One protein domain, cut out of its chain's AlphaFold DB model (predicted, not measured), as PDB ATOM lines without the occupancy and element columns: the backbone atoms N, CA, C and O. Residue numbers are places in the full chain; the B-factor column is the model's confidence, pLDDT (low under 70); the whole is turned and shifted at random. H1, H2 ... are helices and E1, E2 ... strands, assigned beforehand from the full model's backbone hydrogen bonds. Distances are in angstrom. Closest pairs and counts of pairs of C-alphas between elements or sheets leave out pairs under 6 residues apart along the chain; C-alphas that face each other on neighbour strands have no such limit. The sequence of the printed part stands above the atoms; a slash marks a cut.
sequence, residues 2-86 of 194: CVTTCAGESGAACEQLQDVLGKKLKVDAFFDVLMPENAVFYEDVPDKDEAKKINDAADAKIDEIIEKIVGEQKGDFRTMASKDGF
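This is residues 2 to 86 of the 194 residues of the protein "EFR1 family ferrodoxin" of Candidatus Methanomethylophilaceae archaeon (UniProt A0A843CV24). Two parallel strands, E1 and E2, make a small sheet between two helices: the long H2 runs back over one side, beside E2, and the short H1 is on the other side, nearer E1. A long loop, residues 35 to 47, joins E2 to H2, and the last stretch, residues 71 to 86, folds back, with residues 75 to 76 paired with residues 29 to 30 of E2. The printed part has 85 residues, with two named helices and two named strands in the order E1 H1 E2 H2, a mixed class. It is flat, spanning 43 by 31 by 16 A, and only just compact, close to loose, with a radius of gyration of the C-alphas of 14.2 A.

Find C-alpha 2 at (3.417, 22.529, -8.692); from there E1 runs through residues 2 to 6. H1 follows at residues 13 to 21, 12.5 A long, and E2 at residues 29 to 34, 17.1 A. H2, residues 48 to 70, runs 32.6 A from (-4.613, 22.344, 18.659) to (-7.482, 30.175, -12.898).

Look first at E1 and E2, parallel neighbours at 18 degrees, with N 2 and O 29 2.9 A apart and N 33 and O 4 2.9 A apart, both within hydrogen-bond range. E1, H1 and E2 form a strand-helix-strand unit, two parallel strands with a helix between them along the chain, and its crossover is right-handed. The closest C-alphas of E1 and H1 are those of Cys 2 and Cys 14, 5.9 A apart. Those of E2 and H2 are Val 33 and Ala 58, also 5.9 A. H1 and H2 are apart. In both helices every O i to N i+4 pair is within hydrogen-bond range.

The C-alphas of Lys 23 and Asp 49 are the two farthest apart, 44.3 A. The printed part has no cut, the link from E2 to H2 is long, and no printed residue is under 70 in pLDDT.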
ATOM      1  N   CYS A   2       2.902  23.284  -9.833       96.44
ATOM      2  CA  CYS A   2       3.417  22.529  -8.692       96.44
ATOM      3  C   CYS A   2       2.926  23.195  -7.408       96.44
ATOM      4  O   CYS A   2       3.138  24.393  -7.242       96.44
ATOM      5  N   VAL A   3       2.270  22.437  -6.531       96.69
ATOM      6  CA  VAL A   3       1.828  22.904  -5.212       96.69
ATOM      7  C   VAL A   3       2.389  21.939  -4.178       96.69
ATOM      8  O   VAL A   3       2.112  20.743  -4.248       96.69
ATOM      9  N   THR A   4       3.190  22.448  -3.250       95.50
ATOM     10  CA  THR A   4       3.837  21.653  -2.196       95.50
ATOM     11  C   THR A   4       3.348  22.078  -0.821       95.50
ATOM     12  O   THR A   4       3.071  23.251  -0.599       95.50
ATOM     13  N   THR A   5       3.290  21.142   0.122       94.75
ATOM     14  CA  THR A   5       3.013  21.439   1.534       94.75
ATOM     15  C   THR A   5       4.272  21.269   2.371       94.75
ATOM     16  O   THR A   5       5.047  20.352   2.103       94.75
ATOM     17  N   CYS A   6       4.453  22.086   3.405       93.69
ATOM     18  CA  CYS A   6       5.576  21.964   4.338       93.69
ATOM     19  C   CYS A   6       5.210  22.468   5.736       93.69
ATOM     20  O   CYS A   6       4.256  23.221   5.879       93.69
ATOM     21  N   ALA A   7       5.984  22.082   6.751       92.25
ATOM     22  CA  ALA A   7       5.895  22.639   8.105       92.25
ATOM     23  C   ALA A   7       6.924  23.755   8.377       92.25
ATOM     24  O   ALA A   7       6.918  24.362   9.442       92.25
ATOM     25  N   GLY A   8       7.779  24.058   7.394       89.50
ATOM     26  CA  GLY A   8       8.780  25.121   7.469       89.50
ATOM     27  C   GLY A   8       9.355  25.453   6.096       89.50
ATOM     28  O   GLY A   8       9.154  26.553   5.597       89.50
ATOM     29  N   GLU A   9       9.991  24.478   5.441       89.75
ATOM     30  CA  GLU A   9      10.599  24.651   4.113       89.75
ATOM     31  C   GLU A   9      10.013  23.673   3.090       89.75
ATOM     32  O   GLU A   9       9.804  22.496   3.382       89.75
ATOM     33  N   SER A  10       9.746  24.144   1.868       89.62
ATOM     34  CA  SER A  10       9.187  23.313   0.788       89.62
ATOM     35  C   SER A  10      10.240  22.502   0.024       89.62
ATOM     36  O   SER A  10       9.896  21.746  -0.889       89.62
ATOM     37  N   GLY A  11      11.523  22.686   0.348       88.75
ATOM     38  CA  GLY A  11      12.629  21.995  -0.304       88.75
ATOM     39  C   GLY A  11      12.702  22.235  -1.821       88.75
ATOM     40  O   GLY A  11      12.137  23.187  -2.371       88.75
ATOM     41  N   ALA A  12      13.349  21.289  -2.509       89.44
ATOM     42  CA  ALA A  12      13.488  21.243  -3.968       89.44
ATOM     43  C   ALA A  12      12.403  20.393  -4.672       89.44
ATOM     44  O   ALA A  12      12.601  19.928  -5.795       89.44
ATOM     45  N   ALA A  13      11.263  20.128  -4.021       90.00
ATOM     46  CA  ALA A  13      10.255  19.189  -4.531       90.00
ATOM     47  C   ALA A  13       9.696  19.591  -5.911       90.00
ATOM     48  O   ALA A  13       9.474  18.746  -6.779       90.00
ATOM     49  N   CYS A  14       9.507  20.890  -6.150       92.75
ATOM     50  CA  CYS A  14       9.026  21.375  -7.440       92.75
ATOM     51  C   CYS A  14      10.068  21.300  -8.560       92.75
ATOM     52  O   CYS A  14       9.713  21.105  -9.724       92.75
ATOM     53  N   GLU A  15      11.345  21.446  -8.226       91.25
ATOM     54  CA  GLU A  15      12.453  21.239  -9.148       91.25
ATOM     55  C   GLU A  15      12.544  19.777  -9.563       91.25
ATOM     56  O   GLU A  15      12.559  19.492 -10.756       91.25
ATOM     57  N   GLN A  16      12.476  18.855  -8.598       90.81
ATOM     58  CA  GLN A  16      12.439  17.421  -8.887       90.81
ATOM     59  C   GLN A  16      11.264  17.059  -9.796       90.81
ATOM     60  O   GLN A  16      11.420  16.285 -10.739       90.81
ATOM     61  N   LEU A  17      10.086  17.646  -9.555       93.75
ATOM     62  CA  LEU A  17       8.945  17.465 -10.447       93.75
ATOM     63  C   LEU A  17       9.281  17.927 -11.873       93.75
ATOM     64  O   LEU A  17       9.009  17.203 -12.830       93.75
ATOM     65  N   GLN A  18       9.880  19.109 -12.035       93.56
ATOM     66  CA  GLN A  18      10.278  19.610 -13.350       93.56
ATOM     67  C   GLN A  18      11.332  18.710 -14.022       93.56
ATOM     68  O   GLN A  18      11.242  18.489 -15.234       93.56
ATOM     69  N   ASP A  19      12.271  18.147 -13.263       92.88
ATOM     70  CA  ASP A  19      13.283  17.216 -13.772       92.88
ATOM     71  C   ASP A  19      12.650  15.907 -14.265       92.88
ATOM     72  O   ASP A  19      12.949  15.452 -15.373       92.88
ATOM     73  N   VAL A  20      11.701  15.347 -13.504       94.50
ATOM     74  CA  VAL A  20      10.955  14.131 -13.881       94.50
ATOM     75  C   VAL A  20      10.091  14.359 -15.126       94.50
ATOM     76  O   VAL A  20      10.014  13.495 -16.005       94.50
ATOM     77  N   LEU A  21       9.453  15.527 -15.243       95.00
ATOM     78  CA  LEU A  21       8.681  15.898 -16.437       95.00
ATOM     79  C   LEU A  21       9.580  16.112 -17.669       95.00
ATOM     80  O   LEU A  21       9.141  15.924 -18.814       95.00
ATOM     81  N   GLY A  22      10.842  16.487 -17.447       92.94
ATOM     82  CA  GLY A  22      11.833  16.744 -18.481       92.94
ATOM     83  C   GLY A  22      11.344  17.774 -19.501       92.94
ATOM     84  O   GLY A  22      10.788  18.814 -19.162       92.94
ATOM     85  N   LYS A  23      11.529  17.480 -20.794       92.38
ATOM     86  CA  LYS A  23      11.087  18.361 -21.895       92.38
ATOM     87  C   LYS A  23       9.637  18.132 -22.334       92.38
ATOM     88  O   LYS A  23       9.185  18.797 -23.262       92.38
ATOM     89  N   LYS A  24       8.926  17.167 -21.737       93.81
ATOM     90  CA  LYS A  24       7.569  16.789 -22.172       93.81
ATOM     91  C   LYS A  24       6.526  17.790 -21.695       93.81
ATOM     92  O   LYS A  24       5.600  18.100 -22.435       93.81
ATOM     93  N   LEU A  25       6.682  18.271 -20.464       94.50
ATOM     94  CA  LEU A  25       5.793  19.235 -19.833       94.50
ATOM     95  C   LEU A  25       6.622  20.256 -19.060       94.50
ATOM     96  O   LEU A  25       7.629  19.925 -18.437       94.50
ATOM     97  N   LYS A  26       6.171  21.508 -19.103       94.44
ATOM     98  CA  LYS A  26       6.742  22.602 -18.325       94.44
ATOM     99  C   LYS A  26       5.801  22.935 -17.175       94.44
ATOM    100  O   LYS A  26       4.598  23.070 -17.379       94.44
ATOM    101  N   VAL A  27       6.351  23.103 -15.981       95.69
ATOM    102  CA  VAL A  27       5.615  23.652 -14.846       95.69
ATOM    103  C   VAL A  27       5.528  25.171 -15.020       95.69
ATOM    104  O   VAL A  27       6.541  25.866 -15.020       95.69
ATOM    105  N   ASP A  28       4.313  25.685 -15.223       96.50
ATOM    106  CA  ASP A  28       4.086  27.121 -15.441       96.50
ATOM    107  C   ASP A  28       4.164  27.959 -14.157       96.50
ATOM    108  O   ASP A  28       4.629  29.099 -14.205       96.50
ATOM    109  N   ALA A  29       3.735  27.406 -13.017       97.44
ATOM    110  CA  ALA A  29       3.833  28.078 -11.727       97.44
ATOM    111  C   ALA A  29       4.077  27.129 -10.552       97.44
ATOM    112  O   ALA A  29       3.649  25.965 -10.584       97.44
ATOM    113  N   PHE A  30       4.744  27.670  -9.533       97.25
ATOM    114  CA  PHE A  30       5.179  26.990  -8.317       97.25
ATOM    115  C   PHE A  30       4.573  27.665  -7.086       97.25
ATOM    116  O   PHE A  30       4.590  28.891  -6.990       97.25
ATOM    117  N   PHE A  31       4.060  26.870  -6.151       97.75
ATOM    118  CA  PHE A  31       3.390  27.339  -4.942       97.75
ATOM    119  C   PHE A  31       3.753  26.468  -3.744       97.75
ATOM    120  O   PHE A  31       3.988  25.268  -3.895       97.75
ATOM    121  N   ASP A  32       3.722  27.061  -2.554       97.19
ATOM    122  CA  ASP A  32       3.831  26.357  -1.285       97.19
ATOM    123  C   ASP A  32       2.686  26.723  -0.332       97.19
ATOM    124  O   ASP A  32       2.088  27.799  -0.408       97.19
ATOM    125  N   VAL A  33       2.347  25.772   0.536       97.19
ATOM    126  CA  VAL A  33       1.324  25.914   1.571       97.19
ATOM    127  C   VAL A  33       1.912  25.426   2.890       97.19
ATOM    128  O   VAL A  33       2.297  24.261   3.012       97.19
ATOM    129  N   LEU A  34       1.975  26.319   3.877       96.38
ATOM    130  CA  LEU A  34       2.402  25.962   5.226       96.38
ATOM    131  C   LEU A  34       1.294  25.136   5.890       96.38
ATOM    132  O   LEU A  34       0.148  25.575   5.956       96.38
ATOM    133  N   MET A  35       1.642  23.956   6.384       96.12
ATOM    134  CA  MET A  35       0.759  23.014   7.063       96.12
ATOM    135  C   MET A  35       1.346  22.651   8.433       96.12
ATOM    136  O   MET A  35       2.554  22.772   8.627       96.12
ATOM    137  N   PRO A  36       0.534  22.188   9.399       96.50
ATOM    138  CA  PRO A  36       1.062  21.803  10.704       96.50
ATOM    139  C   PRO A  36       2.019  20.606  10.612       96.50
ATOM    140  O   PRO A  36       1.766  19.670   9.847       96.50
ATOM    141  N   GLU A  37       3.072  20.622  11.433       95.19
ATOM    142  CA  GLU A  37       4.071  19.550  11.498       95.19
ATOM    143  C   GLU A  37       3.432  18.189  11.815       95.19
ATOM    144  O   GLU A  37       2.585  18.054  12.706       95.19
ATOM    145  N   ASN A  38       3.840  17.165  11.070       94.56
ATOM    146  CA  ASN A  38       3.407  15.780  11.228       94.56
ATOM    147  C   ASN A  38       4.564  14.763  11.161       94.56
ATOM    148  O   ASN A  38       4.348  13.585  11.478       94.56
ATOM    149  N   ALA A  39       5.778  15.191  10.810       94.06
ATOM    150  CA  ALA A  39       7.013  14.423  10.818       94.06
ATOM    151  C   ALA A  39       7.519  14.253  12.256       94.06
ATOM    152  O   ALA A  39       8.579  14.730  12.649       94.06
ATOM    153  N   VAL A  40       6.755  13.505  13.057       94.62
ATOM    154  CA  VAL A  40       7.005  13.282  14.491       94.62
ATOM    155  C   VAL A  40       8.330  12.590  14.805       94.62
ATOM    156  O   VAL A  40       8.669  12.443  15.973       94.62
ATOM    157  N   PHE A  41       9.094  12.137  13.814       92.25
ATOM    158  CA  PHE A  41      10.469  11.675  14.011       92.25
ATOM    159  C   PHE A  41      11.475  12.829  14.091       92.25
ATOM    160  O   PHE A  41      12.504  12.694  14.747       92.25
ATOM    161  N   TYR A  42      11.149  13.982  13.509       90.50
ATOM    162  CA  TYR A  42      12.007  15.157  13.426       90.50
ATOM    163  C   TYR A  42      11.664  16.177  14.517       90.50
ATOM    164  O   TYR A  42      12.466  16.376  15.432       90.50
ATOM    165  N   GLU A  43      10.426  16.678  14.538       91.69
ATOM    166  CA  GLU A  43       9.982  17.740  15.451       91.69
ATOM    167  C   GLU A  43       8.691  17.405  16.217       91.69
ATOM    168  O   GLU A  43       8.029  16.386  15.983       91.69
ATOM    169  N   ASP A  44       8.383  18.240  17.213       94.62
ATOM    170  CA  ASP A  44       7.118  18.186  17.941       94.62
ATOM    171  C   ASP A  44       5.994  18.792  17.097       94.62
ATOM    172  O   ASP A  44       6.186  19.755  16.362       94.62
ATOM    173  N   VAL A  45       4.792  18.230  17.224       95.69
ATOM    174  CA  VAL A  45       3.619  18.775  16.531       95.69
ATOM    175  C   VAL A  45       3.076  19.992  17.281       95.69
ATOM    176  O   VAL A  45       3.099  19.991  18.520       95.69
ATOM    177  N   PRO A  46       2.515  20.982  16.568       95.75
ATOM    178  CA  PRO A  46       1.873  22.126  17.200       95.75
ATOM    179  C   PRO A  46       0.668  21.700  18.044       95.75
ATOM    180  O   PRO A  46       0.044  20.653  17.822       95.75
ATOM    181  N   ASP A  47       0.306  22.539  19.014       95.62
ATOM    182  CA  ASP A  47      -0.927  22.336  19.767       95.62
ATOM    183  C   ASP A  47      -2.175  22.558  18.888       95.62
ATOM    184  O   ASP A  47      -2.103  22.949  17.723       95.62
ATOM    185  N   LYS A  48      -3.363  22.270  19.433       93.44
ATOM    186  CA  LYS A  48      -4.613  22.344  18.659       93.44
ATOM    187  C   LYS A  48      -4.942  23.754  18.171       93.44
ATOM    188  O   LYS A  48      -5.511  23.880  17.088       93.44
ATOM    189  N   ASP A  49      -4.630  24.781  18.955       96.12
ATOM    190  CA  ASP A  49      -4.959  26.165  18.615       96.12
ATOM    191  C   ASP A  49      -3.973  26.701  17.575       96.12
ATOM    192  O   ASP A  49      -4.370  27.394  16.638       96.12
ATOM    193  N   GLU A  50      -2.697  26.342  17.701       96.50
ATOM    194  CA  GLU A  50      -1.669  26.628  16.706       96.50
ATOM    195  C   GLU A  50      -1.941  25.902  15.385       96.50
ATOM    196  O   GLU A  50      -2.026  26.548  14.340       96.50
ATOM    197  N   ALA A  51      -2.194  24.591  15.425       96.00
ATOM    198  CA  ALA A  51      -2.546  23.814  14.241       96.00
ATOM    199  C   ALA A  51      -3.785  24.385  13.540       96.00
ATOM    200  O   ALA A  51      -3.831  24.445  12.313       96.00
ATOM    201  N   LYS A  52      -4.784  24.850  14.306       94.44
ATOM    202  CA  LYS A  52      -5.960  25.516  13.738       94.44
ATOM    203  C   LYS A  52      -5.584  26.813  13.019       94.44
ATOM    204  O   LYS A  52      -6.038  27.013  11.900       94.44
ATOM    205  N   LYS A  53      -4.761  27.676  13.623       96.94
ATOM    206  CA  LYS A  53      -4.316  28.929  12.982       96.94
ATOM    207  C   LYS A  53      -3.558  28.663  11.684       96.94
ATOM    208  O   LYS A  53      -3.794  29.359  10.702       96.94
ATOM    209  N   ILE A  54      -2.679  27.659  11.680       96.81
ATOM    210  CA  ILE A  54      -1.936  27.256  10.482       96.81
ATOM    211  C   ILE A  54      -2.908  26.745   9.411       96.81
ATOM    212  O   ILE A  54      -2.831  27.196   8.277       96.81
ATOM    213  N   ASN A  55      -3.864  25.878   9.765       94.56
ATOM    214  CA  ASN A  55      -4.868  25.380   8.817       94.56
ATOM    215  C   ASN A  55      -5.760  26.505   8.257       94.56
ATOM    216  O   ASN A  55      -5.981  26.553   7.054       94.56
ATOM    217  N   ASP A  56      -6.224  27.442   9.093       93.38
ATOM    218  CA  ASP A  56      -7.026  28.589   8.636       93.38
ATOM    219  C   ASP A  56      -6.224  29.469   7.647       93.38
ATOM    220  O   ASP A  56      -6.765  29.974   6.661       93.38
ATOM    221  N   ALA A  57      -4.921  29.654   7.892       96.00
ATOM    222  CA  ALA A  57      -4.032  30.376   6.982       96.00
ATOM    223  C   ALA A  57      -3.753  29.587   5.691       96.00
ATOM    224  O   ALA A  57      -3.668  30.184   4.617       96.00
ATOM    225  N   ALA A  58      -3.645  28.260   5.784       95.44
ATOM    226  CA  ALA A  58      -3.502  27.373   4.636       95.44
ATOM    227  C   ALA A  58      -4.727  27.450   3.718       95.44
ATOM    228  O   ALA A  58      -4.556  27.576   2.508       95.44
ATOM    229  N   ASP A  59      -5.943  27.468   4.273       92.00
ATOM    230  CA  ASP A  59      -7.180  27.636   3.503       92.00
ATOM    231  C   ASP A  59      -7.173  28.963   2.723       92.00
ATOM    232  O   ASP A  59      -7.405  28.979   1.512       92.00
ATOM    233  N   ALA A  60      -6.806  30.072   3.378       93.50
ATOM    234  CA  ALA A  60      -6.680  31.371   2.713       93.50
ATOM    235  C   ALA A  60      -5.595  31.368   1.618       93.50
ATOM    236  O   ALA A  60      -5.773  31.965   0.553       93.50
ATOM    237  N   LYS A  61      -4.473  30.675   1.853       96.31
ATOM    238  CA  LYS A  61      -3.403  30.528   0.859       96.31
ATOM    239  C   LYS A  61      -3.854  29.695  -0.340       96.31
ATOM    240  O   LYS A  61      -3.505  30.019  -1.473       96.31
ATOM    241  N   ILE A  62      -4.631  28.641  -0.110       94.94
ATOM    242  CA  ILE A  62      -5.197  27.801  -1.167       94.94
ATOM    243  C   ILE A  62      -6.150  28.623  -2.041       94.94
ATOM    244  O   ILE A  62      -6.039  28.542  -3.263       94.94
ATOM    245  N   ASP A  63      -7.014  29.459  -1.455       92.88
ATOM    246  CA  ASP A  63      -7.887  30.360  -2.222       92.88
ATOM    247  C   ASP A  63      -7.069  31.295  -3.143       92.88
ATOM    248  O   ASP A  63      -7.364  31.392  -4.337       92.88
ATOM    249  N   GLU A  64      -5.982  31.896  -2.639       96.00
ATOM    250  CA  GLU A  64      -5.057  32.724  -3.437       96.00
ATOM    251  C   GLU A  64      -4.409  31.928  -4.588       96.00
ATOM    252  O   GLU A  64      -4.313  32.405  -5.723       96.00
ATOM    253  N   ILE A  65      -3.949  30.701  -4.314       96.50
ATOM    254  CA  ILE A  65      -3.337  29.826  -5.323       96.50
ATOM    255  C   ILE A  65      -4.344  29.510  -6.428       96.50
ATOM    256  O   ILE A  65      -3.988  29.547  -7.609       96.50
ATOM    257  N   ILE A  66      -5.598  29.227  -6.073       94.94
ATOM    258  CA  ILE A  66      -6.632  28.914  -7.056       94.94
ATOM    259  C   ILE A  66      -6.892  30.118  -7.967       94.94
ATOM    260  O   ILE A  66      -6.925  29.944  -9.185       94.94
ATOM    261  N   GLU A  67      -6.990  31.338  -7.427       94.81
ATOM    262  CA  GLU A  67      -7.131  32.558  -8.241       94.81
ATOM    263  C   GLU A  67      -5.975  32.724  -9.239       94.81
ATOM    264  O   GLU A  67      -6.188  33.074 -10.402       94.81
ATOM    265  N   LYS A  68      -4.741  32.425  -8.818       96.88
ATOM    266  CA  LYS A  68      -3.556  32.485  -9.688       96.88
ATOM    267  C   LYS A  68      -3.570  31.416 -10.776       96.88
ATOM    268  O   LYS A  68      -3.196  31.717 -11.909       96.88
ATOM    269  N   ILE A  69      -3.989  30.195 -10.444       95.06
ATOM    270  CA  ILE A  69      -4.097  29.080 -11.395       95.06
ATOM    271  C   ILE A  69      -5.176  29.372 -12.441       95.06
ATOM    272  O   ILE A  69      -4.896  29.263 -13.633       95.06
ATOM    273  N   VAL A  70      -6.370  29.793 -12.008       94.62
ATOM    274  CA  VAL A  70      -7.482  30.175 -12.898       94.62
ATOM    275  C   VAL A  70      -7.101  31.373 -13.769       94.62
ATOM    276  O   VAL A  70      -7.401  31.399 -14.956       94.62
ATOM    277  N   GLY A  71      -6.370  32.343 -13.215       95.44
ATOM    278  CA  GLY A  71      -5.809  33.464 -13.970       95.44
ATOM    279  C   GLY A  71      -4.604  33.113 -14.853       95.44
ATOM    280  O   GLY A  71      -3.968  34.029 -15.371       95.44
ATOM    281  N   GLU A  72      -4.247  31.828 -14.977       96.06
ATOM    282  CA  GLU A  72      -3.106  31.307 -15.745       96.06
ATOM    283  C   GLU A  72      -1.771  32.019 -15.456       96.06
ATOM    284  O   GLU A  72      -0.890  32.129 -16.317       96.06
ATOM    285  N   GLN A  73      -1.598  32.512 -14.226       97.31
ATOM    286  CA  GLN A  73      -0.381  33.214 -13.838       97.31
ATOM    287  C   GLN A  73       0.808  32.252 -13.861       97.31
ATOM    288  O   GLN A  73       0.720  31.107 -13.415       97.31
ATOM    289  N   LYS A  74       1.943  32.740 -14.367       97.81
ATOM    290  CA  LYS A  74       3.199  31.989 -14.463       97.81
ATOM    291  C   LYS A  74       4.246  32.609 -13.553       97.81
ATOM    292  O   LYS A  74       4.346  33.833 -13.494       97.81
ATOM    293  N   GLY A  75       5.047  31.780 -12.898       96.69
ATOM    294  CA  GLY A  75       6.111  32.247 -12.010       96.69
ATOM    295  C   GLY A  75       6.298  31.389 -10.766       96.69
ATOM    296  O   GLY A  75       5.587  30.412 -10.544       96.69
ATOM    297  N   ASP A  76       7.285  31.762  -9.959       96.31
ATOM    298  CA  ASP A  76       7.509  31.164  -8.648       96.31
ATOM    299  C   ASP A  76       6.838  32.033  -7.581       96.31
ATOM    300  O   ASP A  76       7.193  33.201  -7.416       96.31
ATOM    301  N   PHE A  77       5.825  31.481  -6.918       96.69
ATOM    302  CA  PHE A  77       5.061  32.138  -5.855       96.69
ATOM    303  C   PHE A  77       5.336  31.514  -4.483       96.69
ATOM    304  O   PHE A  77       4.620  31.815  -3.524       96.69
ATOM    305  N   ARG A  78       6.335  30.629  -4.396       95.69
ATOM    306  CA  ARG A  78       6.777  30.039  -3.136       95.69
ATOM    307  C   ARG A  78       7.424  31.097  -2.254       95.69
ATOM    308  O   ARG A  78       8.126  31.986  -2.736       95.69
ATOM    309  N   THR A  79       7.203  30.980  -0.954       93.25
ATOM    310  CA  THR A  79       7.809  31.846   0.072       93.25
ATOM    311  C   THR A  79       8.726  31.086   1.028       93.25
ATOM    312  O   THR A  79       9.473  31.706   1.778       93.25
ATOM    313  N   MET A  80       8.701  29.757   0.962       92.38
ATOM    314  CA  MET A  80       9.403  28.808   1.824       92.38
ATOM    315  C   MET A  80      10.305  27.868   1.007       92.38
ATOM    316  O   MET A  80      10.725  26.815   1.487       92.38
ATOM    317  N   ALA A  81      10.592  28.219  -0.250       87.81
ATOM    318  CA  ALA A  81      11.499  27.455  -1.093       87.81
ATOM    319  C   ALA A  81      12.943  27.595  -0.601       87.81
ATOM    320  O   ALA A  81      13.496  28.692  -0.563       87.81
ATOM    321  N   SER A  82      13.559  26.458  -0.298       82.44
ATOM    322  CA  SER A  82      14.965  26.337   0.075       82.44
ATOM    323  C   SER A  82      15.534  25.106  -0.618       82.44
ATOM    324  O   SER A  82      14.894  24.057  -0.661       82.44
ATOM    325  N   LYS A  83      16.709  25.242  -1.231       73.88
ATOM    326  CA  LYS A  83      17.434  24.124  -1.865       73.88
ATOM    327  C   LYS A  83      18.693  23.757  -1.095       73.88
ATOM    328  O   LYS A  83      19.399  22.830  -1.489       73.88
ATOM    329  N   ASP A  84      18.987  24.512  -0.048       80.12
ATOM    330  CA  ASP A  84      20.243  24.414   0.666       80.12
ATOM    331  C   ASP A  84      20.281  23.078   1.411       80.12
ATOM    332  O   ASP A  84      19.346  22.719   2.123       80.12
ATOM    333  N   GLY A  85      21.348  22.308   1.195       76.25
ATOM    334  CA  GLY A  85      21.520  20.998   1.823       76.25
ATOM    335  C   GLY A  85      20.623  19.887   1.266       76.25
ATOM    336  O   GLY A  85      20.499  18.846   1.906       76.25
ATOM    337  N   PHE A  86      19.950  20.093   0.122       79.75
ATOM    338  CA  PHE A  86      19.011  19.105  -0.416       79.75
ATOM    339  C   PHE A  86      19.685  17.772  -0.776       79.75
ATOM    340  O   PHE A  86      19.131  16.717  -0.468       79.75
TER     341      PHE A  86